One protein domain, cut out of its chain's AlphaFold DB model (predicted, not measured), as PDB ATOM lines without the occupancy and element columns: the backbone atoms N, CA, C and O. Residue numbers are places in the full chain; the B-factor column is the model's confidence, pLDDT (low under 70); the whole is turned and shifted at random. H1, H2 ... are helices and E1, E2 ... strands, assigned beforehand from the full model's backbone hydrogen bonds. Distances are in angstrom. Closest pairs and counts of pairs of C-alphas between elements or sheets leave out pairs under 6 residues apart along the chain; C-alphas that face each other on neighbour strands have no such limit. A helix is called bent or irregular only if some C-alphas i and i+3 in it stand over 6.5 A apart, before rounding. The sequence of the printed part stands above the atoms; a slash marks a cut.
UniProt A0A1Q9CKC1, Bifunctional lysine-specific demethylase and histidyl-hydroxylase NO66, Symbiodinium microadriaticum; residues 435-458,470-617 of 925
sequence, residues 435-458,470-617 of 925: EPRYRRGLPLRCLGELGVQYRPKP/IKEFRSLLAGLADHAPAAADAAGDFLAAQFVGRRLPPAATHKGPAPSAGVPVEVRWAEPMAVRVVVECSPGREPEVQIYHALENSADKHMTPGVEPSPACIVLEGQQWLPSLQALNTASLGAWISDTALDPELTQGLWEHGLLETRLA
ATOM      1  N   GLU A 435      -6.020  20.708 -36.212       94.06
ATOM      2  CA  GLU A 435      -5.245  20.804 -37.444       94.06
ATOM      3  C   GLU A 435      -5.274  19.517 -38.289       94.06
ATOM      4  O   GLU A 435      -4.824  18.453 -37.855       94.06
ATOM      5  N   PRO A 436      -5.707  19.580 -39.565       94.38
ATOM      6  CA  PRO A 436      -5.746  18.405 -40.431       94.38
ATOM      7  C   PRO A 436      -4.397  17.711 -40.671       94.38
ATOM      8  O   PRO A 436      -4.418  16.537 -41.033       94.38
ATOM      9  N   ARG A 437      -3.240  18.381 -40.492       93.94
ATOM     10  CA  ARG A 437      -1.915  17.776 -40.757       93.94
ATOM     11  C   ARG A 437      -1.626  16.569 -39.856       93.94
ATOM     12  O   ARG A 437      -1.177  15.552 -40.372       93.94
ATOM     13  N   TYR A 438      -2.005  16.630 -38.578       94.38
ATOM     14  CA  TYR A 438      -1.847  15.531 -37.613       94.38
ATOM     15  C   TYR A 438      -2.826  14.368 -37.836       94.38
ATOM     16  O   TYR A 438      -2.606  13.271 -37.336       94.38
ATOM     17  N   ARG A 439      -3.894  14.584 -38.619       95.44
ATOM     18  CA  ARG A 439      -4.872  13.552 -39.011       95.44
ATOM     19  C   ARG A 439      -4.595  12.930 -40.384       95.44
ATOM     20  O   ARG A 439      -5.382  12.104 -40.848       95.44
ATOM     21  N   ARG A 440      -3.524  13.333 -41.078       94.06
ATOM     22  CA  ARG A 440      -3.148  12.727 -42.365       94.06
ATOM     23  C   ARG A 440      -2.658  11.300 -42.136       94.06
ATOM     24  O   ARG A 440      -1.842  11.052 -41.255       94.06
ATOM     25  N   GLY A 441      -3.137  10.370 -42.960       92.31
ATOM     26  CA  GLY A 441      -2.631   9.000 -42.956       92.31
ATOM     27  C   GLY A 441      -1.144   8.953 -43.315       92.31
ATOM     28  O   GLY A 441      -0.677   9.730 -44.153       92.31
ATOM     29  N   LEU A 442      -0.412   8.026 -42.694       90.81
ATOM     30  CA  LEU A 442       0.994   7.778 -43.008       90.81
ATOM     31  C   LEU A 442       1.172   7.389 -44.492       90.81
ATOM     32  O   LEU A 442       0.287   6.736 -45.058       90.81
ATOM     33  N   PRO A 443       2.313   7.722 -45.129       89.00
ATOM     34  CA  PRO A 443       2.591   7.304 -46.500       89.00
ATOM     35  C   PRO A 443       2.503   5.782 -46.663       89.00
ATOM     36  O   PRO A 443       2.973   5.018 -45.815       89.00
ATOM     37  N   LEU A 444       1.925   5.327 -47.777       88.62
ATOM     38  CA  LEU A 444       1.835   3.897 -48.079       88.62
ATOM     39  C   LEU A 444       3.235   3.268 -48.071       88.62
ATOM     40  O   LEU A 444       4.171   3.828 -48.631       88.62
ATOM     41  N   ARG A 445       3.355   2.084 -47.457       84.50
ATOM     42  CA  ARG A 445       4.608   1.318 -47.302       84.50
ATOM     43  C   ARG A 445       5.706   1.962 -46.442       84.50
ATOM     44  O   ARG A 445       6.749   1.335 -46.301       84.50
ATOM     45  N   CYS A 446       5.484   3.102 -45.776       84.62
ATOM     46  CA  CYS A 446       6.509   3.710 -44.906       84.62
ATOM     47  C   CYS A 446       7.054   2.759 -43.816       84.62
ATOM     48  O   CYS A 446       8.226   2.842 -43.465       84.62
ATOM     49  N   LEU A 447       6.248   1.807 -43.331       87.81
ATOM     50  CA  LEU A 447       6.662   0.783 -42.361       87.81
ATOM     51  C   LEU A 447       7.623  -0.282 -42.930       87.81
ATOM     52  O   LEU A 447       8.173  -1.059 -42.161       87.81
ATOM     53  N   GLY A 448       7.844  -0.322 -44.249       88.00
ATOM     54  CA  GLY A 448       8.934  -1.090 -44.867       88.00
ATOM     55  C   GLY A 448      10.291  -0.375 -44.820       88.00
ATOM     56  O   GLY A 448      11.310  -0.993 -45.097       88.00
ATOM     57  N   GLU A 449      10.301   0.911 -44.451       85.50
ATOM     58  CA  GLU A 449      11.479   1.796 -44.442       85.50
ATOM     59  C   GLU A 449      11.748   2.410 -43.049       85.50
ATOM     60  O   GLU A 449      12.839   2.911 -42.759       85.50
ATOM     61  N   LEU A 450      10.747   2.380 -42.163       87.44
ATOM     62  CA  LEU A 450      10.794   2.857 -40.783       87.44
ATOM     63  C   LEU A 450      10.858   1.680 -39.805       87.44
ATOM     64  O   LEU A 450      10.031   0.776 -39.838       87.44
ATOM     65  N   GLY A 451      11.834   1.720 -38.902       86.88
ATOM     66  CA  GLY A 451      12.074   0.694 -37.887       86.88
ATOM     67  C   GLY A 451      13.567   0.543 -37.597       86.88
ATOM     68  O   GLY A 451      14.403   1.011 -38.373       86.88
ATOM     69  N   VAL A 452      13.917  -0.110 -36.484       87.88
ATOM     70  CA  VAL A 452      15.326  -0.352 -36.114       87.88
ATOM     71  C   VAL A 452      16.008  -1.267 -37.140       87.88
ATOM     72  O   VAL A 452      17.111  -0.965 -37.585       87.88
ATOM     73  N   GLN A 453      15.306  -2.302 -37.621       87.25
ATOM     74  CA  GLN A 453      15.795  -3.220 -38.665       87.25
ATOM     75  C   GLN A 453      16.108  -2.545 -40.016       87.25
ATOM     76  O   GLN A 453      16.931  -3.049 -40.775       87.25
ATOM     77  N   TYR A 454      15.483  -1.398 -40.306       84.75
ATOM     78  CA  TYR A 454      15.678  -0.616 -41.535       84.75
ATOM     79  C   TYR A 454      16.581   0.611 -41.314       84.75
ATOM     80  O   TYR A 454      16.625   1.537 -42.130       84.75
ATOM     81  N   ARG A 455      17.300   0.674 -40.184       84.06
ATOM     82  CA  ARG A 455      18.266   1.744 -39.924       84.06
ATOM     83  C   ARG A 455      19.460   1.573 -40.882       84.06
ATOM     84  O   ARG A 455      20.025   0.481 -40.949       84.06
ATOM     85  N   PRO A 456      19.857   2.613 -41.637       83.38
ATOM     86  CA  PRO A 456      21.016   2.524 -42.520       83.38
ATOM     87  C   PRO A 456      22.278   2.237 -41.701       83.38
ATOM     88  O   PRO A 456      22.447   2.770 -40.603       83.38
ATOM     89  N   LYS A 457      23.168   1.404 -42.248       84.25
ATOM     90  CA  LYS A 457      24.481   1.145 -41.646       84.25
ATOM     91  C   LYS A 457      25.339   2.421 -41.681       84.25
ATOM     92  O   LYS A 457      25.178   3.212 -42.614       84.25
ATOM     93  N   PRO A 458      26.274   2.614 -40.731       78.25
ATOM     94  CA  PRO A 458      27.226   3.723 -40.778       78.25
ATOM     95  C   PRO A 458      27.913   3.822 -42.148       78.25
ATOM     96  O   PRO A 458      28.325   2.811 -42.716       78.25
ATOM     97  N   ILE A 470      11.024  10.911 -41.840       90.44
ATOM     98  CA  ILE A 470      11.670  11.507 -40.656       90.44
ATOM     99  C   ILE A 470      11.597  13.040 -40.683       90.44
ATOM    100  O   ILE A 470      11.441  13.660 -39.631       90.44
ATOM    101  N   LYS A 471      11.687  13.661 -41.865       92.81
ATOM    102  CA  LYS A 471      11.509  15.110 -42.029       92.81
ATOM    103  C   LYS A 471      10.091  15.540 -41.643       92.81
ATOM    104  O   LYS A 471       9.952  16.488 -40.876       92.81
ATOM    105  N   GLU A 472       9.068  14.826 -42.111       93.81
ATOM    106  CA  GLU A 472       7.672  15.108 -41.749       93.81
ATOM    107  C   GLU A 472       7.427  14.882 -40.250       93.81
ATOM    108  O   GLU A 472       6.875  15.750 -39.585       93.81
ATOM    109  N   PHE A 473       7.928  13.779 -39.680       93.62
ATOM    110  CA  PHE A 473       7.829  13.506 -38.240       93.62
ATOM    111  C   PHE A 473       8.444  14.626 -37.384       93.62
ATOM    112  O   PHE A 473       7.818  15.089 -36.432       93.62
ATOM    113  N   ARG A 474       9.634  15.125 -37.750       95.19
ATOM    114  CA  ARG A 474      10.263  16.282 -37.086       95.19
ATOM    115  C   ARG A 474       9.443  17.566 -37.240       95.19
ATOM    116  O   ARG A 474       9.335  18.316 -36.279       95.19
ATOM    117  N   SER A 475       8.857  17.803 -38.414       96.19
ATOM    118  CA  SER A 475       7.986  18.961 -38.673       96.19
ATOM    119  C   SER A 475       6.710  18.926 -37.821       96.19
ATOM    120  O   SER A 475       6.303  19.942 -37.259       96.19
ATOM    121  N   LEU A 476       6.106  17.744 -37.664       95.62
ATOM    122  CA  LEU A 476       4.938  17.540 -36.805       95.62
ATOM    123  C   LEU A 476       5.290  17.721 -35.323       95.62
ATOM    124  O   LEU A 476       4.555  18.425 -34.633       95.62
ATOM    125  N   LEU A 477       6.416  17.163 -34.856       95.06
ATOM    126  CA  LEU A 477       6.916  17.384 -33.491       95.06
ATOM    127  C   LEU A 477       7.189  18.866 -33.205       95.06
ATOM    128  O   LEU A 477       6.772  19.360 -32.165       95.06
ATOM    129  N   ALA A 478       7.837  19.584 -34.127       94.31
ATOM    130  CA  ALA A 478       8.074  21.019 -33.980       94.31
ATOM    131  C   ALA A 478       6.756  21.809 -33.899       94.31
ATOM    132  O   ALA A 478       6.624  22.691 -33.060       94.31
ATOM    133  N   GLY A 479       5.750  21.445 -34.702       93.94
ATOM    134  CA  GLY A 479       4.420  22.058 -34.639       93.94
ATOM    135  C   GLY A 479       3.622  21.758 -33.362       93.94
ATOM    136  O   GLY A 479       2.655  22.460 -33.087       93.94
ATOM    137  N   LEU A 480       4.008  20.763 -32.546       94.25
ATOM    138  CA  LEU A 480       3.383  20.569 -31.229       94.25
ATOM    139  C   LEU A 480       3.752  21.689 -30.245       94.25
ATOM    140  O   LEU A 480       3.036  21.875 -29.265       94.25
ATOM    141  N   ALA A 481       4.817  22.461 -30.507       92.56
ATOM    142  CA  ALA A 481       5.182  23.617 -29.690       92.56
ATOM    143  C   ALA A 481       4.061  24.673 -29.635       92.56
ATOM    144  O   ALA A 481       3.854  25.271 -28.583       92.56
ATOM    145  N   ASP A 482       3.283  24.828 -30.714       91.94
ATOM    146  CA  ASP A 482       2.135  25.746 -30.775       91.94
ATOM    147  C   ASP A 482       1.009  25.352 -29.791       91.94
ATOM    148  O   ASP A 482       0.246  26.203 -29.335       91.94
ATOM    149  N   HIS A 483       0.923  24.064 -29.429       90.81
ATOM    150  CA  HIS A 483      -0.072  23.498 -28.501       90.81
ATOM    151  C   HIS A 483       0.508  23.208 -27.106       90.81
ATOM    152  O   HIS A 483      -0.229  22.851 -26.186       90.81
ATOM    153  N   ALA A 484       1.822  23.367 -26.930       88.56
ATOM    154  CA  ALA A 484       2.530  23.010 -25.706       88.56
ATOM    155  C   ALA A 484       2.145  23.842 -24.463       88.56
ATOM    156  O   ALA A 484       2.060  23.224 -23.403       88.56
ATOM    157  N   PRO A 485       1.876  25.168 -24.522       90.81
ATOM    158  CA  PRO A 485       1.575  25.954 -23.321       90.81
ATOM    159  C   PRO A 485       0.342  25.447 -22.561       90.81
ATOM    160  O   PRO A 485       0.455  25.045 -21.409       90.81
ATOM    161  N   ALA A 486      -0.809  25.341 -23.234       86.75
ATOM    162  CA  ALA A 486      -2.051  24.877 -22.609       86.75
ATOM    163  C   ALA A 486      -1.958  23.421 -22.111       86.75
ATOM    164  O   ALA A 486      -2.549  23.062 -21.093       86.75
ATOM    165  N   ALA A 487      -1.196  22.576 -22.810       89.38
ATOM    166  CA  ALA A 487      -0.949  21.203 -22.386       89.38
ATOM    167  C   ALA A 487       0.003  21.116 -21.177       89.38
ATOM    168  O   ALA A 487      -0.160  20.233 -20.334       89.38
ATOM    169  N   ALA A 488       0.973  22.029 -21.070       91.25
ATOM    170  CA  ALA A 488       1.858  22.149 -19.918       91.25
ATOM    171  C   ALA A 488       1.116  22.679 -18.682       91.25
ATOM    172  O   ALA A 488       1.343  22.158 -17.592       91.25
ATOM    173  N   ASP A 489       0.190  23.630 -18.847       90.81
ATOM    174  CA  ASP A 489      -0.679  24.112 -17.764       90.81
ATOM    175  C   ASP A 489      -1.550  22.974 -17.207       90.81
ATOM    176  O   ASP A 489      -1.527  22.703 -16.005       90.81
ATOM    177  N   ALA A 490      -2.239  22.229 -18.082       86.56
ATOM    178  CA  ALA A 490      -3.064  21.082 -17.688       86.56
ATOM    179  C   ALA A 490      -2.242  19.957 -17.023       86.56
ATOM    180  O   ALA A 490      -2.660  19.380 -16.016       86.56
ATOM    181  N   ALA A 491      -1.046  19.661 -17.544       90.56
ATOM    182  CA  ALA A 491      -0.122  18.709 -16.930       90.56
ATOM    183  C   ALA A 491       0.396  19.199 -15.563       90.56
ATOM    184  O   ALA A 491       0.527  18.405 -14.629       90.56
ATOM    185  N   GLY A 492       0.655  20.502 -15.428       91.12
ATOM    186  CA  GLY A 492       1.058  21.144 -14.181       91.12
ATOM    187  C   GLY A 492      -0.026  21.069 -13.108       91.12
ATOM    188  O   GLY A 492       0.274  20.714 -11.968       91.12
ATOM    189  N   ASP A 493      -1.286  21.321 -13.470       89.19
ATOM    190  CA  ASP A 493      -2.437  21.169 -12.574       89.19
ATOM    191  C   ASP A 493      -2.639  19.716 -12.127       89.19
ATOM    192  O   ASP A 493      -2.802  19.460 -10.933       89.19
ATOM    193  N   PHE A 494      -2.527  18.752 -13.045       87.69
ATOM    194  CA  PHE A 494      -2.588  17.324 -12.720       87.69
ATOM    195  C   PHE A 494      -1.489  16.903 -11.727       87.69
ATOM    196  O   PHE A 494      -1.768  16.247 -10.718       87.69
ATOM    197  N   LEU A 495      -0.236  17.307 -11.969       89.25
ATOM    198  CA  LEU A 495       0.879  17.021 -11.058       89.25
ATOM    199  C   LEU A 495       0.718  17.738  -9.709       89.25
ATOM    200  O   LEU A 495       1.026  17.155  -8.667       89.25
ATOM    201  N   ALA A 496       0.200  18.968  -9.698       88.38
ATOM    202  CA  ALA A 496      -0.062  19.717  -8.473       88.38
ATOM    203  C   ALA A 496      -1.180  19.078  -7.629       88.38
ATOM    204  O   ALA A 496      -1.025  18.966  -6.411       88.38
ATOM    205  N   ALA A 497      -2.256  18.590  -8.254       87.69
ATOM    206  CA  ALA A 497      -3.317  17.841  -7.581       87.69
ATOM    207  C   ALA A 497      -2.785  16.533  -6.960       87.69
ATOM    208  O   ALA A 497      -3.019  16.276  -5.776       87.69
ATOM    209  N   GLN A 498      -1.982  15.752  -7.701       86.56
ATOM    210  CA  GLN A 498      -1.322  14.557  -7.149       86.56
ATOM    211  C   GLN A 498      -0.395  14.889  -5.972       86.56
ATOM    212  O   GLN A 498      -0.373  14.168  -4.974       86.56
ATOM    213  N   PHE A 499       0.378  15.972  -6.078       88.81
ATOM    214  CA  PHE A 499       1.301  16.409  -5.034       88.81
ATOM    215  C   PHE A 499       0.575  16.843  -3.754       88.81
ATOM    216  O   PHE A 499       1.015  16.493  -2.658       88.81
ATOM    217  N   VAL A 500      -0.552  17.553  -3.873       90.06
ATOM    218  CA  VAL A 500      -1.403  17.902  -2.726       90.06
ATOM    219  C   VAL A 500      -2.022  16.647  -2.106       90.06
ATOM    220  O   VAL A 500      -1.943  16.485  -0.891       90.06
ATOM    221  N   GLY A 501      -2.539  15.711  -2.911       86.88
ATOM    222  CA  GLY A 501      -3.094  14.441  -2.421       86.88
ATOM    223  C   GLY A 501      -2.091  13.533  -1.705       86.88
ATOM    224  O   GLY A 501      -2.454  12.822  -0.773       86.88
ATOM    225  N   ARG A 502      -0.816  13.574  -2.104       86.81
ATOM    226  CA  ARG A 502       0.263  12.771  -1.504       86.81
ATOM    227  C   ARG A 502       0.952  13.423  -0.309       86.81
ATOM    228  O   ARG A 502       1.793  12.777   0.304       86.81
ATOM    229  N   ARG A 503       0.651  14.679   0.036       88.62
ATOM    230  CA  ARG A 503       1.349  15.379   1.126       88.62
ATOM    231  C   ARG A 503       0.831  14.955   2.506       88.62
ATOM    232  O   ARG A 503      -0.352  14.683   2.674       88.62
ATOM    233  N   LEU A 504       1.693  14.992   3.524       90.56
ATOM    234  CA  LEU A 504       1.253  15.062   4.922       90.56
ATOM    235  C   LEU A 504       0.286  16.244   5.155       90.56
ATOM    236  O   LEU A 504       0.477  17.309   4.552       90.56
ATOM    237  N   PRO A 505      -0.703  16.101   6.057       90.50
ATOM    238  CA  PRO A 505      -1.546  17.218   6.457       90.50
ATOM    239  C   PRO A 505      -0.711  18.312   7.146       90.50
ATOM    240  O   PRO A 505       0.258  18.000   7.850       90.50
ATOM    241  N   PRO A 506      -1.055  19.600   6.966       88.88
ATOM    242  CA  PRO A 506      -0.438  20.683   7.719       88.88
ATOM    243  C   PRO A 506      -0.789  20.602   9.213       88.88
ATOM    244  O   PRO A 506      -1.691  19.877   9.634       88.88
ATOM    245  N   ALA A 507      -0.078  21.379  10.032       82.06
ATOM    246  CA  ALA A 507      -0.446  21.543  11.434       82.06
ATOM    247  C   ALA A 507      -1.809  22.250  11.558       82.06
ATOM    248  O   ALA A 507      -2.177  23.061  10.712       82.06
ATOM    249  N   ALA A 508      -2.553  21.967  12.630       74.19
ATOM    250  CA  ALA A 508      -3.857  22.585  12.852       74.19
ATOM    251  C   ALA A 508      -3.735  24.111  13.041       74.19
ATOM    252  O   ALA A 508      -3.136  24.580  14.012       74.19
ATOM    253  N   THR A 509      -4.337  24.869  12.126       69.12
ATOM    254  CA  THR A 509      -4.404  26.336  12.135       69.12
ATOM    255  C   THR A 509      -5.665  26.849  12.838       69.12
ATOM    256  O   THR A 509      -6.653  26.133  13.021       69.12
ATOM    257  N   HIS A 510      -5.638  28.108  13.282       76.94
ATOM    258  CA  HIS A 510      -6.749  28.706  14.022       76.94
ATOM    259  C   HIS A 510      -7.657  29.501  13.074       76.94
ATOM    260  O   HIS A 510      -7.399  30.673  12.807       76.94
ATOM    261  N   LYS A 511      -8.768  28.884  12.646       77.75
ATOM    262  CA  LYS A 511      -9.718  29.419  11.646       77.75
ATOM    263  C   LYS A 511     -10.216  30.857  11.866       77.75
ATOM    264  O   LYS A 511     -10.664  31.475  10.908       77.75
ATOM    265  N   GLY A 512     -10.182  31.383  13.092       83.75
ATOM    266  CA  GLY A 512     -10.691  32.724  13.407       83.75
ATOM    267  C   GLY A 512     -12.218  32.767  13.604       83.75
ATOM    268  O   GLY A 512     -12.845  31.716  13.752       83.75
ATOM    269  N   PRO A 513     -12.834  33.963  13.690       85.44
ATOM    270  CA  PRO A 513     -14.290  34.108  13.765       85.44
ATOM    271  C   PRO A 513     -14.977  33.697  12.451       85.44
ATOM    272  O   PRO A 513     -14.478  33.999  11.374       85.44
ATOM    273  N   ALA A 514     -16.156  33.077  12.517       84.56
ATOM    274  CA  ALA A 514     -16.937  32.795  11.308       84.56
ATOM    275  C   ALA A 514     -17.184  34.085  10.487       84.56
ATOM    276  O   ALA A 514     -17.442  35.127  11.105       84.56
ATOM    277  N   PRO A 515     -17.149  34.040   9.139       80.81
ATOM    278  CA  PRO A 515     -17.487  35.170   8.271       80.81
ATOM    279  C   PRO A 515     -19.004  35.446   8.299       80.81
ATOM    280  O   PRO A 515     -19.747  35.219   7.351       80.81
ATOM    281  N   SER A 516     -19.492  35.924   9.445       68.00
ATOM    282  CA  SER A 516     -20.905  36.202   9.686       68.00
ATOM    283  C   SER A 516     -21.351  37.494   9.002       68.00
ATOM    284  O   SER A 516     -20.714  38.538   9.170       68.00
ATOM    285  N   ALA A 517     -22.499  37.453   8.322       59.34
ATOM    286  CA  ALA A 517     -23.081  38.598   7.626       59.34
ATOM    287  C   ALA A 517     -23.296  39.809   8.561       59.34
ATOM    288  O   ALA A 517     -24.253  39.853   9.337       59.34
ATOM    289  N   GLY A 518     -22.413  40.809   8.461       64.06
ATOM    290  CA  GLY A 518     -22.531  42.095   9.163       64.06
ATOM    291  C   GLY A 518     -21.285  42.567   9.919       64.06
ATOM    292  O   GLY A 518     -21.260  43.722  10.344       64.06
ATOM    293  N   VAL A 519     -20.252  41.733  10.070       73.31
ATOM    294  CA  VAL A 519     -18.954  42.150  10.627       73.31
ATOM    295  C   VAL A 519     -17.892  41.996   9.540       73.31
ATOM    296  O   VAL A 519     -17.683  40.865   9.114       73.31
ATOM    297  N   PRO A 520     -17.224  43.079   9.089       80.25
ATOM    298  CA  PRO A 520     -16.201  42.969   8.057       80.25
ATOM    299  C   PRO A 520     -15.022  42.156   8.590       80.25
ATOM    300  O   PRO A 520     -14.404  42.521   9.603       80.25
ATOM    301  N   VAL A 521     -14.718  41.057   7.912       86.88
ATOM    302  CA  VAL A 521     -13.552  40.226   8.196       86.88
ATOM    303  C   VAL A 521     -12.549  40.322   7.059       86.88
ATOM    304  O   VAL A 521     -12.888  40.457   5.887       86.88
ATOM    305  N   GLU A 522     -11.278  40.248   7.415       90.94
ATOM    306  CA  GLU A 522     -10.245  39.945   6.441       90.94
ATOM    307  C   GLU A 522     -10.006  38.438   6.437       90.94
ATOM    308  O   GLU A 522     -10.092  37.777   7.477       90.94
ATOM    309  N   VAL A 523      -9.695  37.905   5.263       91.00
ATOM    310  CA  VAL A 523      -9.582  36.475   4.983       91.00
ATOM    311  C   VAL A 523      -8.269  36.167   4.271       91.00
ATOM    312  O   VAL A 523      -7.682  37.035   3.617       91.00
ATOM    313  N   ARG A 524      -7.798  34.928   4.403       91.38
ATOM    314  CA  ARG A 524      -6.663  34.371   3.653       91.38
ATOM    315  C   ARG A 524      -6.734  32.849   3.640       91.38
ATOM    316  O   ARG A 524      -7.363  32.269   4.524       91.38
ATOM    317  N   TRP A 525      -6.032  32.196   2.713       91.25
ATOM    318  CA  TRP A 525      -5.765  30.760   2.837       91.25
ATOM    319  C   TRP A 525      -5.085  30.463   4.178       91.25
ATOM    320  O   TRP A 525      -4.062  31.071   4.498       91.25
ATOM    321  N   ALA A 526      -5.638  29.518   4.936       88.75
ATOM    322  CA  ALA A 526      -5.093  29.071   6.213       88.75
ATOM    323  C   ALA A 526      -3.702  28.450   6.030       88.75
ATOM    324  O   ALA A 526      -2.762  28.787   6.740       88.75
ATOM    325  N   GLU A 527      -3.570  27.590   5.020       88.56
ATOM    326  CA  GLU A 527      -2.314  26.965   4.613       88.56
ATOM    327  C   GLU A 527      -2.184  27.044   3.085       88.56
ATOM    328  O   GLU A 527      -2.525  26.089   2.383       88.56
ATOM    329  N   PRO A 528      -1.705  28.179   2.527       87.94
ATOM    330  CA  PRO A 528      -1.704  28.412   1.080       87.94
ATOM    331  C   PRO A 528      -0.898  27.364   0.303       87.94
ATOM    332  O   PRO A 528      -1.209  27.049  -0.838       87.94
ATOM    333  N   MET A 529       0.137  26.787   0.924       86.56
ATOM    334  CA  MET A 529       0.935  25.728   0.302       86.56
ATOM    335  C   MET A 529       0.233  24.365   0.285       86.56
ATOM    336  O   MET A 529       0.740  23.460  -0.380       86.56
ATOM    337  N   ALA A 530      -0.840  24.176   1.056       88.81
ATOM    338  CA  ALA A 530      -1.582  22.923   1.206       88.81
ATOM    339  C   ALA A 530      -2.869  22.878   0.363       88.81
ATOM    340  O   ALA A 530      -3.622  21.915   0.483       88.81
ATOM    341  N   VAL A 531      -3.109  23.898  -0.469       90.81
ATOM    342  CA  VAL A 531      -4.280  24.044  -1.341       90.81
ATOM    343  C   VAL A 531      -3.815  24.200  -2.792       90.81
ATOM    344  O   VAL A 531      -2.836  24.898  -3.062       90.81
ATOM    345  N   ARG A 532      -4.515  23.573  -3.739       91.88
ATOM    346  CA  ARG A 532      -4.374  23.817  -5.180       91.88
ATOM    347  C   ARG A 532      -5.754  23.994  -5.798       91.88
ATOM    348  O   ARG A 532      -6.599  23.113  -5.690       91.88
ATOM    349  N   VAL A 533      -5.946  25.119  -6.474       91.50
ATOM    350  CA  VAL A 533      -7.101  25.351  -7.348       91.50
ATOM    351  C   VAL A 533      -6.728  24.882  -8.754       91.50
ATOM    352  O   VAL A 533      -5.649  25.227  -9.232       91.50
ATOM    353  N   VAL A 534      -7.606  24.099  -9.374       90.62
ATOM    354  CA  VAL A 534      -7.505  23.544 -10.732       90.62
ATOM    355  C   VAL A 534      -8.787  23.897 -11.487       90.62
ATOM    356  O   VAL A 534      -9.860  23.966 -10.883       90.62
ATOM    357  N   VAL A 535      -8.700  24.115 -12.799       87.31
ATOM    358  CA  VAL A 535      -9.881  24.267 -13.666       87.31
ATOM    359  C   VAL A 535      -9.949  23.064 -14.599       87.31
ATOM    360  O   VAL A 535      -9.120  22.933 -15.498       87.31
ATOM    361  N   GLU A 536     -10.927  22.179 -14.399       82.38
ATOM    362  CA  GLU A 536     -11.096  21.012 -15.263       82.38
ATOM    363  C   GLU A 536     -11.996  21.353 -16.460       82.38
ATOM    364  O   GLU A 536     -13.153  21.752 -16.318       82.38
ATOM    365  N   CYS A 537     -11.457  21.160 -17.665       73.81
ATOM    366  CA  CYS A 537     -12.144  21.393 -18.934       73.81
ATOM    367  C   CYS A 537     -12.371  20.064 -19.669       73.81
ATOM    368  O   CYS A 537     -11.630  19.704 -20.584       73.81
ATOM    369  N   SER A 538     -13.415  19.329 -19.279       72.12
ATOM    370  CA  SER A 538     -13.823  18.092 -19.956       72.12
ATOM    371  C   SER A 538     -14.556  18.386 -21.286       72.12
ATOM    372  O   SER A 538     -15.504  19.178 -21.292       72.12
ATOM    373  N   PRO A 539     -14.206  17.741 -22.421       68.81
ATOM    374  CA  PRO A 539     -14.877  17.965 -23.703       68.81
ATOM    375  C   PRO A 539     -16.395  17.734 -23.642       68.81
ATOM    376  O   PRO A 539     -16.865  16.641 -23.329       68.81
ATOM    377  N   GLY A 540     -17.175  18.767 -23.976       71.75
ATOM    378  CA  GLY A 540     -18.642  18.707 -23.972       71.75
ATOM    379  C   GLY A 540     -19.302  18.864 -22.597       71.75
ATOM    380  O   GLY A 540     -20.513  18.671 -22.499       71.75
ATOM    381  N   ARG A 541     -18.544  19.227 -21.555       77.75
ATOM    382  CA  ARG A 541     -19.068  19.699 -20.264       77.75
ATOM    383  C   ARG A 541     -18.794  21.189 -20.086       77.75
ATOM    384  O   ARG A 541     -17.947  21.755 -20.776       77.75
ATOM    385  N   GLU A 542     -19.517  21.816 -19.165       79.62
ATOM    386  CA  GLU A 542     -19.112  23.129 -18.663       79.62
ATOM    387  C   GLU A 542     -17.844  22.979 -17.802       79.62
ATOM    388  O   GLU A 542     -17.650  21.929 -17.189       79.62
ATOM    389  N   PRO A 543     -16.952  23.982 -17.788       83.88
ATOM    390  CA  PRO A 543     -15.735  23.932 -16.989       83.88
ATOM    391  C   PRO A 543     -16.046  24.003 -15.488       83.88
ATOM    392  O   PRO A 543     -16.751  24.906 -15.029       83.88
ATOM    393  N   GLU A 544     -15.464  23.082 -14.728       89.62
ATOM    394  CA  GLU A 544     -15.629  22.959 -13.276       89.62
ATOM    395  C   GLU A 544     -14.364  23.465 -12.563       89.62
ATOM    396  O   GLU A 544     -13.244  23.276 -13.046       89.62
ATOM    397  N   VAL A 545     -14.521  24.117 -11.407       91.44
ATOM    398  CA  VAL A 545     -13.384  24.567 -10.590       91.44
ATOM    399  C   VAL A 545     -13.218  23.622  -9.409       91.44
ATOM    400  O   VAL A 545     -14.138  23.433  -8.619       91.44
ATOM    401  N   GLN A 546     -12.036  23.033  -9.273       92.06
ATOM    402  CA  GLN A 546     -11.734  22.030  -8.257       92.06
ATOM    403  C   GLN A 546     -10.686  22.559  -7.281       92.06
ATOM    404  O   GLN A 546      -9.668  23.126  -7.682       92.06
ATOM    405  N   ILE A 547     -10.930  22.384  -5.984       93.62
ATOM    406  CA  ILE A 547     -10.041  22.829  -4.910       93.62
ATOM    407  C   ILE A 547      -9.534  21.597  -4.172       93.62
ATOM    408  O   ILE A 547     -10.191  21.072  -3.272       93.62
ATOM    409  N   TYR A 548      -8.343  21.153  -4.555       93.88
ATOM    410  CA  TYR A 548      -7.619  20.080  -3.893       93.88
ATOM    411  C   TYR A 548      -6.938  20.604  -2.629       93.88
ATOM    412  O   TYR A 548      -6.305  21.663  -2.662       93.88
ATOM    413  N   HIS A 549      -7.005  19.864  -1.523       92.75
ATOM    414  CA  HIS A 549      -6.328  20.250  -0.282       92.75
ATOM    415  C   HIS A 549      -5.761  19.070   0.511       92.75
ATOM    416  O   HIS A 549      -6.289  17.965   0.487       92.75
ATOM    417  N   ALA A 550      -4.690  19.336   1.264       92.25
ATOM    418  CA  ALA A 550      -4.025  18.335   2.099       92.25
ATOM    419  C   ALA A 550      -4.543  18.278   3.550       92.25
ATOM    420  O   ALA A 550      -4.078  17.451   4.328       92.25
ATOM    421  N   LEU A 551      -5.478  19.154   3.951       89.50
ATOM    422  CA  LEU A 551      -5.934  19.264   5.352       89.50
ATOM    423  C   LEU A 551      -6.575  17.980   5.906       89.50
ATOM    424  O   LEU A 551      -6.500  17.740   7.108       89.50
ATOM    425  N   GLU A 552      -7.172  17.156   5.044       88.81
ATOM    426  CA  GLU A 552      -7.817  15.888   5.419       88.81
ATOM    427  C   GLU A 552      -6.941  14.659   5.100       88.81
ATOM    428  O   GLU A 552      -7.362  13.517   5.298       88.81
ATOM    429  N   ASN A 553      -5.701  14.865   4.637       89.81
ATOM    430  CA  ASN A 553      -4.792  13.766   4.328       89.81
ATOM    431  C   ASN A 553      -4.386  13.020   5.607       89.81
ATOM    432  O   ASN A 553      -4.115  13.612   6.652       89.81
ATOM    433  N   SER A 554      -4.281  11.696   5.520       85.88
ATOM    434  CA  SER A 554      -3.865  10.862   6.650       85.88
ATOM    435  C   SER A 554      -2.343  10.737   6.705       85.88
ATOM    436  O   SER A 554      -1.722  10.231   5.772       85.88
ATOM    437  N   ALA A 555      -1.747  11.140   7.831       85.94
ATOM    438  CA  ALA A 555      -0.321  10.933   8.088       85.94
ATOM    439  C   ALA A 555       0.058   9.440   8.145       85.94
ATOM    440  O   ALA A 555       1.127   9.070   7.674       85.94
ATOM    441  N   ASP A 556      -0.835   8.580   8.646       83.69
ATOM    442  CA  ASP A 556      -0.597   7.132   8.770       83.69
ATOM    443  C   ASP A 556      -0.629   6.393   7.421       83.69
ATOM    444  O   ASP A 556      -0.070   5.306   7.300       83.69
ATOM    445  N   LYS A 557      -1.282   6.977   6.404       82.31
ATOM    446  CA  LYS A 557      -1.343   6.454   5.023       82.31
ATOM    447  C   LYS A 557      -0.301   7.088   4.090       82.31
ATOM    448  O   LYS A 557      -0.259   6.777   2.900       82.31
ATOM    449  N   HIS A 558       0.500   8.026   4.591       84.44
ATOM    450  CA  HIS A 558       1.451   8.776   3.781       84.44
ATOM    451  C   HIS A 558       2.595   7.871   3.304       84.44
ATOM    452  O   HIS A 558       3.363   7.351   4.112       84.44
ATOM    453  N   MET A 559       2.729   7.730   1.981       79.25
ATOM    454  CA  MET A 559       3.716   6.862   1.317       79.25
ATOM    455  C   MET A 559       3.589   5.366   1.671       79.25
ATOM    456  O   MET A 559       4.560   4.618   1.562       79.25
ATOM    457  N   THR A 560       2.401   4.903   2.075       78.12
ATOM    458  CA  THR A 560       2.137   3.475   2.319       78.12
ATOM    459  C   THR A 560       1.958   2.718   0.992       78.12
ATOM    460  O   THR A 560       1.084   3.096   0.206       78.12
ATOM    461  N   PRO A 561       2.722   1.638   0.721       71.56
ATOM    462  CA  PRO A 561       2.569   0.847  -0.501       71.56
ATOM    463  C   PRO A 561       1.143   0.309  -0.689       71.56
ATOM    464  O   PRO A 561       0.493  -0.105   0.270       71.56
ATOM    465  N   GLY A 562       0.652   0.322  -1.931       74.12
ATOM    466  CA  GLY A 562      -0.684  -0.175  -2.291       74.12
ATOM    467  C   GLY A 562      -1.868   0.702  -1.851       74.12
ATOM    468  O   GLY A 562      -3.005   0.381  -2.189       74.12
ATOM    469  N   VAL A 563      -1.636   1.810  -1.138       75.81
ATOM    470  CA  VAL A 563      -2.683   2.770  -0.761       75.81
ATOM    471  C   VAL A 563      -2.616   3.976  -1.694       75.81
ATOM    472  O   VAL A 563      -1.819   4.889  -1.484       75.81
ATOM    473  N   GLU A 564      -3.468   4.012  -2.720       69.38
ATOM    474  CA  GLU A 564      -3.633   5.238  -3.504       69.38
ATOM    475  C   GLU A 564      -4.316   6.322  -2.649       69.38
ATOM    476  O   GLU A 564      -5.399   6.087  -2.098       69.38
ATOM    477  N   PRO A 565      -3.713   7.515  -2.502       69.44
ATOM    478  CA  PRO A 565      -4.346   8.597  -1.774       69.44
ATOM    479  C   PRO A 565      -5.450   9.214  -2.629       69.44
ATOM    480  O   PRO A 565      -5.186   9.788  -3.684       69.44
ATOM    481  N   SER A 566      -6.684   9.149  -2.134       72.25
ATOM    482  CA  SER A 566      -7.764  10.003  -2.618       72.25
ATOM    483  C   SER A 566      -7.545  11.406  -2.044       72.25
ATOM    484  O   SER A 566      -7.677  11.561  -0.827       72.25
ATOM    485  N   PRO A 567      -7.208  12.425  -2.853       73.25
ATOM    486  CA  PRO A 567      -7.095  13.787  -2.351       73.25
ATOM    487  C   PRO A 567      -8.470  14.299  -1.917       73.25
ATOM    488  O   PRO A 567      -9.470  14.038  -2.590       73.25
ATOM    489  N   ALA A 568      -8.521  15.070  -0.833       85.69
ATOM    490  CA  ALA A 568      -9.717  15.840  -0.523       85.69
ATOM    491  C   ALA A 568      -9.883  16.949  -1.575       85.69
ATOM    492  O   ALA A 568      -8.928  17.665  -1.896       85.69
ATOM    493  N   CYS A 569     -11.076  17.030  -2.160       90.88
ATOM    494  CA  CYS A 569     -11.388  17.917  -3.272       90.88
ATOM    495  C   CYS A 569     -12.789  18.506  -3.095       90.88
ATOM    496  O   CYS A 569     -13.758  17.766  -2.916       90.88
ATOM    497  N   ILE A 570     -12.891  19.832  -3.177       91.81
ATOM    498  CA  ILE A 570     -14.164  20.548  -3.267       91.81
ATOM    499  C   ILE A 570     -14.392  20.883  -4.740       91.81
ATOM    500  O   ILE A 570     -13.596  21.609  -5.337       91.81
ATOM    501  N   VAL A 571     -15.471  20.358  -5.321       91.25
ATOM    502  CA  VAL A 571     -15.885  20.659  -6.697       91.25
ATOM    503  C   VAL A 571     -16.890  21.804  -6.669       91.25
ATOM    504  O   VAL A 571     -17.884  21.745  -5.946       91.25
ATOM    505  N   LEU A 572     -16.628  22.844  -7.456       90.38
ATOM    506  CA  LEU A 572     -17.491  24.002  -7.624       90.38
ATOM    507  C   LEU A 572     -17.978  24.055  -9.074       90.38
ATOM    508  O   LEU A 572     -17.181  24.154 -10.011       90.38
ATOM    509  N   GLU A 573     -19.296  23.989  -9.258       87.62
ATOM    510  CA  GLU A 573     -19.921  24.046 -10.581       87.62
ATOM    511  C   GLU A 573     -19.735  25.441 -11.203       87.62
ATOM    512  O   GLU A 573     -20.121  26.452 -10.605       87.62
ATOM    513  N   GLY A 574     -19.159  25.487 -12.408       84.69
ATOM    514  CA  GLY A 574     -18.951  26.705 -13.195       84.69
ATOM    515  C   GLY A 574     -17.731  27.555 -12.803       84.69
ATOM    516  O   GLY A 574     -17.124  27.415 -11.743       84.69
ATOM    517  N   GLN A 575     -17.356  28.487 -13.686       85.88
ATOM    518  CA  GLN A 575     -16.170  29.346 -13.529       85.88
ATOM    519  C   GLN A 575     -16.403  30.642 -12.729       85.88
ATOM    520  O   GLN A 575     -15.452  31.391 -12.504       85.88
ATOM    521  N   GLN A 576     -17.622  30.932 -12.259       88.00
ATOM    522  CA  GLN A 576     -17.941  32.172 -11.528       88.00
ATOM    523  C   GLN A 576     -17.142  32.354 -10.226       88.00
ATOM    524  O   GLN A 576     -16.936  33.479  -9.777       88.00
ATOM    525  N   TRP A 577     -16.636  31.261  -9.652       88.50
ATOM    526  CA  TRP A 577     -15.800  31.250  -8.447       88.50
ATOM    527  C   TRP A 577     -14.339  31.635  -8.719       88.50
ATOM    528  O   TRP A 577     -13.624  32.060  -7.806       88.50
ATOM    529  N   LEU A 578     -13.884  31.506  -9.971       87.56
ATOM    530  CA  LEU A 578     -12.479  31.651 -10.349       87.56
ATOM    531  C   LEU A 578     -11.884  33.030  -9.998       87.56
ATOM    532  O   LEU A 578     -10.780  33.034  -9.459       87.56
ATOM    533  N   PRO A 579     -12.570  34.181 -10.178       89.25
ATOM    534  CA  PRO A 579     -12.026  35.484  -9.777       89.25
ATOM    535  C   PRO A 579     -11.766  35.597  -8.267       89.25
ATOM    536  O   PRO A 579     -10.745  36.146  -7.859       89.25
ATOM    537  N   SER A 580     -12.645  35.025  -7.434       89.44
ATOM    538  CA  SER A 580     -12.475  34.997  -5.971       89.44
ATOM    539  C   SER A 580     -11.269  34.137  -5.573       89.44
ATOM    540  O   SER A 580     -10.438  34.530  -4.755       89.44
ATOM    541  N   LEU A 581     -11.124  32.970  -6.203       90.62
ATOM    542  CA  LEU A 581     -10.012  32.049  -5.953       90.62
ATOM    543  C   LEU A 581      -8.677  32.589  -6.491       90.62
ATOM    544  O   LEU A 581      -7.638  32.413  -5.858       90.62
ATOM    545  N   GLN A 582      -8.694  33.309  -7.614       88.06
ATOM    546  CA  GLN A 582      -7.541  34.043  -8.130       88.06
ATOM    547  C   GLN A 582      -7.141  35.187  -7.195       88.06
ATOM    548  O   GLN A 582      -5.951  35.340  -6.929       88.06
ATOM    549  N   ALA A 583      -8.087  35.943  -6.627       86.38
ATOM    550  CA  ALA A 583      -7.790  36.967  -5.621       86.38
ATOM    551  C   ALA A 583      -7.127  36.373  -4.361       86.38
ATOM    552  O   ALA A 583      -6.158  36.935  -3.852       86.38
ATOM    553  N   LEU A 584      -7.583  35.200  -3.901       87.38
ATOM    554  CA  LEU A 584      -6.947  34.457  -2.804       87.38
ATOM    555  C   LEU A 584      -5.546  33.924  -3.159       87.38
ATOM    556  O   LEU A 584      -4.653  33.956  -2.314       87.38
ATOM    557  N   ASN A 585      -5.338  33.442  -4.389       86.38
ATOM    558  CA  ASN A 585      -4.054  32.885  -4.843       86.38
ATOM    559  C   ASN A 585      -3.002  33.953  -5.195       86.38
ATOM    560  O   ASN A 585      -1.809  33.693  -5.069       86.38
ATOM    561  N   THR A 586      -3.431  35.132  -5.659       81.19
ATOM    562  CA  THR A 586      -2.547  36.259  -6.027       81.19
ATOM    563  C   THR A 586      -2.193  37.151  -4.839       81.19
ATOM    564  O   THR A 586      -1.187  37.862  -4.882       81.19
ATOM    565  N   ALA A 587      -2.965  37.095  -3.750       78.12
ATOM    566  CA  ALA A 587      -2.550  37.656  -2.473       78.12
ATOM    567  C   ALA A 587      -1.209  37.033  -2.048       78.12
ATOM    568  O   ALA A 587      -1.073  35.811  -1.964       78.12
ATOM    569  N   SER A 588      -0.202  37.869  -1.776       64.69
ATOM    570  CA  SER A 588       1.122  37.388  -1.368       64.69
ATOM    571  C   SER A 588       1.004  36.473  -0.146       64.69
ATOM    572  O   SER A 588       0.261  36.785   0.777       64.69
ATOM    573  N   LEU A 589       1.713  35.338  -0.139       68.94
ATOM    574  CA  LEU A 589       1.604  34.279   0.880       68.94
ATOM    575  C   LEU A 589       1.417  34.818   2.316       68.94
ATOM    576  O   LEU A 589       2.352  35.330   2.931       68.94
ATOM    577  N   GLY A 590       0.201  34.664   2.853       66.88
ATOM    578  CA  GLY A 590      -0.172  35.088   4.208       66.88
ATOM    579  C   GLY A 590      -0.740  36.510   4.339       66.88
ATOM    580  O   GLY A 590      -1.101  36.900   5.454       66.88
ATOM    581  N   ALA A 591      -0.849  37.274   3.252       82.00
ATOM    582  CA  ALA A 591      -1.543  38.555   3.213       82.00
ATOM    583  C   ALA A 591      -3.050  38.380   3.419       82.00
ATOM    584  O   ALA A 591      -3.644  37.368   3.057       82.00
ATOM    585  N   TRP A 592      -3.648  39.402   4.016       88.19
ATOM    586  CA  TRP A 592      -5.060  39.466   4.356       88.19
ATOM    587  C   TRP A 592      -5.795  40.293   3.298       88.19
ATOM    588  O   TRP A 592      -5.387  41.421   3.018       88.19
ATOM    589  N   ILE A 593      -6.861  39.742   2.717       88.50
ATOM    590  CA  ILE A 593      -7.750  40.441   1.776       88.50
ATOM    591  C   ILE A 593      -9.121  40.659   2.423       88.50
ATOM    592  O   ILE A 593      -9.496  39.920   3.327       88.50
ATOM    593  N   SER A 594      -9.879  41.672   1.996       84.94
ATOM    594  CA  SER A 594     -11.236  41.879   2.525       84.94
ATOM    595  C   SER A 594     -12.170  40.767   2.048       84.94
ATOM    596  O   SER A 594     -12.154  40.430   0.865       84.94
ATOM    597  N   ASP A 595     -13.035  40.277   2.931       80.62
ATOM    598  CA  ASP A 595     -14.185  39.426   2.595       80.62
ATOM    599  C   ASP A 595     -15.002  39.936   1.395       80.62
ATOM    600  O   ASP A 595     -15.371  39.154   0.528       80.62
ATOM    601  N   THR A 596     -15.205  41.251   1.271       80.06
ATOM    602  CA  THR A 596     -15.922  41.883   0.149       80.06
ATOM    603  C   THR A 596     -15.270  41.694  -1.227       80.06
ATOM    604  O   THR A 596     -15.858  42.103  -2.226       80.06
ATOM    605  N   ALA A 597     -14.038  41.179  -1.297       78.75
ATOM    606  CA  ALA A 597     -13.375  40.822  -2.552       78.75
ATOM    607  C   ALA A 597     -13.709  39.393  -3.021       78.75
ATOM    608  O   ALA A 597     -13.330  39.021  -4.131       78.75
ATOM    609  N   LEU A 598     -14.398  38.608  -2.189       85.06
ATOM    610  CA  LEU A 598     -14.808  37.238  -2.463       85.06
ATOM    611  C   LEU A 598     -16.330  37.115  -2.504       85.06
ATOM    612  O   LEU A 598     -17.066  37.933  -1.947       85.06
ATOM    613  N   ASP A 599     -16.801  36.038  -3.122       88.44
ATOM    614  CA  ASP A 599     -18.189  35.626  -2.969       88.44
ATOM    615  C   ASP A 599     -18.482  35.167  -1.512       88.44
ATOM    616  O   ASP A 599     -17.695  34.392  -0.947       88.44
ATOM    617  N   PRO A 600     -19.586  35.615  -0.873       85.56
ATOM    618  CA  PRO A 600     -19.908  35.249   0.508       85.56
ATOM    619  C   PRO A 600     -20.204  33.759   0.734       85.56
ATOM    620  O   PRO A 600     -19.857  33.235   1.794       85.56
ATOM    621  N   GLU A 601     -20.830  33.074  -0.226       87.69
ATOM    622  CA  GLU A 601     -21.165  31.646  -0.132       87.69
ATOM    623  C   GLU A 601     -19.886  30.806  -0.208       87.69
ATOM    624  O   GLU A 601     -19.631  29.971   0.666       87.69
ATOM    625  N   LEU A 602     -19.010  31.130  -1.166       89.38
ATOM    626  CA  LEU A 602     -17.676  30.537  -1.266       89.38
ATOM    627  C   LEU A 602     -16.849  30.776   0.008       89.38
ATOM    628  O   LEU A 602     -16.211  29.858   0.520       89.38
ATOM    629  N   THR A 603     -16.868  32.001   0.540       89.56
ATOM    630  CA  THR A 603     -16.103  32.369   1.744       89.56
ATOM    631  C   THR A 603     -16.561  31.579   2.970       89.56
ATOM    632  O   THR A 603     -15.725  31.082   3.727       89.56
ATOM    633  N   GLN A 604     -17.875  31.413   3.152       89.06
ATOM    634  CA  GLN A 604     -18.430  30.594   4.229       89.06
ATOM    635  C   GLN A 604     -18.028  29.119   4.066       89.06
ATOM    636  O   GLN A 604     -17.492  28.536   5.009       89.06
ATOM    637  N   GLY A 605     -18.200  28.534   2.874       90.25
ATOM    638  CA  GLY A 605     -17.860  27.130   2.615       90.25
ATOM    639  C   GLY A 605     -16.376  26.817   2.835       90.25
ATOM    640  O   GLY A 605     -16.028  25.884   3.563       90.25
ATOM    641  N   LEU A 606     -15.469  27.637   2.291       91.75
ATOM    642  CA  LEU A 606     -14.026  27.447   2.485       91.75
ATOM    643  C   LEU A 606     -13.606  27.598   3.961       91.75
ATOM    644  O   LEU A 606     -12.687  26.912   4.416       91.75
ATOM    645  N   TRP A 607     -14.277  28.454   4.737       91.62
ATOM    646  CA  TRP A 607     -14.044  28.577   6.180       91.62
ATOM    647  C   TRP A 607     -14.552  27.353   6.965       91.62
ATOM    648  O   TRP A 607     -13.849  26.831   7.840       91.62
ATOM    649  N   GLU A 608     -15.727  26.825   6.616       90.25
ATOM    650  CA  GLU A 608     -16.281  25.601   7.209       90.25
ATOM    651  C   GLU A 608     -15.360  24.394   6.985       90.25
ATOM    652  O   GLU A 608     -15.017  23.710   7.955       90.25
ATOM    653  N   HIS A 609     -14.813  24.228   5.776       88.94
ATOM    654  CA  HIS A 609     -13.763  23.240   5.478       88.94
ATOM    655  C   HIS A 609     -12.393  23.573   6.105       88.94
ATOM    656  O   HIS A 609     -11.521  22.716   6.204       88.94
ATOM    657  N   GLY A 610     -12.194  24.790   6.622       89.75
ATOM    658  CA  GLY A 610     -10.955  25.199   7.302       89.75
ATOM    659  C   GLY A 610      -9.825  25.617   6.374       89.75
ATOM    660  O   GLY A 610      -8.692  25.762   6.820       89.75
ATOM    661  N   LEU A 611     -10.145  25.834   5.103       90.94
ATOM    662  CA  LEU A 611      -9.221  26.326   4.094       90.94
ATOM    663  C   LEU A 611      -8.946  27.824   4.264       90.94
ATOM    664  O   LEU A 611      -7.897  28.285   3.827       90.94
ATOM    665  N   LEU A 612      -9.836  28.573   4.931       91.31
ATOM    666  CA  LEU A 612      -9.629  29.984   5.266       91.31
ATOM    667  C   LEU A 612      -9.339  30.219   6.751       91.31
ATOM    668  O   LEU A 612     -10.001  29.671   7.635       91.31
ATOM    669  N   GLU A 613      -8.404  31.130   7.002       90.88
ATOM    670  CA  GLU A 613      -8.306  31.878   8.251       90.88
ATOM    671  C   GLU A 613      -8.999  33.232   8.096       90.88
ATOM    672  O   GLU A 613      -8.892  33.887   7.055       90.88
ATOM    673  N   THR A 614      -9.660  33.680   9.160       91.31
ATOM    674  CA  THR A 614     -10.317  34.986   9.244       91.31
ATOM    675  C   THR A 614      -9.767  35.813  10.407       91.31
ATOM    676  O   THR A 614      -9.322  35.295  11.436       91.31
ATOM    677  N   ARG A 615      -9.856  37.138  10.289       89.50
ATOM    678  CA  ARG A 615      -9.714  38.069  11.416       89.50
ATOM    679  C   ARG A 615     -10.685  39.230  11.268       89.50
ATOM    680  O   ARG A 615     -11.108  39.550  10.165       89.50
ATOM    681  N   LEU A 616     -11.015  39.893  12.372       86.94
ATOM    682  CA  LEU A 616     -11.766  41.149  12.313       86.94
ATOM    683  C   LEU A 616     -10.945  42.188  11.545       86.94
ATOM    684  O   LEU A 616      -9.780  42.404  11.888       86.94
ATOM    685  N   ALA A 617     -11.545  42.840  10.547       79.62
ATOM    686  CA  ALA A 617     -10.887  43.928   9.839       79.62
ATOM    687  C   ALA A 617     -10.543  45.059  10.824       79.62
ATOM    688  O   ALA A 617     -11.381  45.460  11.645       79.62
TER     689      ALA A 617
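AT A GLANCE: This is residues 435 to 458 and 470 to 617 of the 925 residues of the protein "Bifunctional lysine-specific demethylase and histidyl-hydroxylase NO66" of Symbiodinium microadriaticum (UniProt A0A1Q9CKC1). A small antiparallel sheet, E2 E3 E4, lies between H2b on one face and H3 on the other, in three layers. The two-stranded antiparallel sheet E1 E5 and H4 form one end; at the other, bent helix H2 reaches out as a long arm, with H1 near H2a. The printed part has 172 residues, with four named helices and five named strands in the order H1 H2 E1 E2 E3 E4 H3 H4 E5; the class is mixed, with 85 residues, under half, in named elements. It is only just loose, close to extended, with a radius of gyration of the C-alphas of 23.3 A and spans of 76 by 38 by 29 A.

IN THESE COORDINATES: Find C-alpha 531 at (-4.280, 24.044, -1.341), where E2, residues 531 to 536, begins; E3 is 544 to 549 and E4 568 to 572. H2, residues 470 to 502, was assigned as one helix by its hydrogen bonds but is bent, C-alphas 482 and 485 being 7.5 A apart; its arms are H2a, 470 to 482, 19.8 A, and H2b, 485 to 502, 25.5 A. H3, 575 to 586, 17.0 A, is irregular: C-alphas 576 and 579 are 7.0 A apart. H1 is 436 to 439, E1 521 to 525, H4 600 to 608; E5, 612 to 616, ends at (-11.766, 41.149, 12.313).

HOW THE PARTS SIT: E2 E3 E4 is a meander, each strand the antiparallel neighbour of the one before; look for N 534 and O 546 at 2.8 A, N 547 and O 570 at 2.9 A. H2b is on it at a height of 8.9 A, closest C-alphas Asp 493 and Val 534, 5.9 A; H3 is on the opposite face at 9.8 A, closest C-alphas Val 545 and Gln 575, 6.3 A. In E1 and E5, N 522 and O 615 are 2.8 A apart; the closest C-alphas of H4 and E5 are Leu 606 and Leu 612, 5.8 A. H2a and H2b are only just about perpendicular, at 71 degrees; H1 and H2a are close but not clearly touching, closest C-alphas Tyr 438 and Leu 476, 7.1 A. Every O i to N i+4 pair is within hydrogen-bond range in H2b and H4, 7 of 9 in H2a, 6 of 8 in H3; H1 is too short for one.

THE WHOLE: The farthest C-alphas, Lys 457 and Gly 518, are 80.4 A apart. Residues 459 to 469 are not printed, with 17.4 A between C-alphas 458 and 470. The links H2 to E1, E3 to E4 and H3 to H4 are long. The pLDDT is under 70 at 509, 516 to 518, 539, 564 to 565 and 588 to 590.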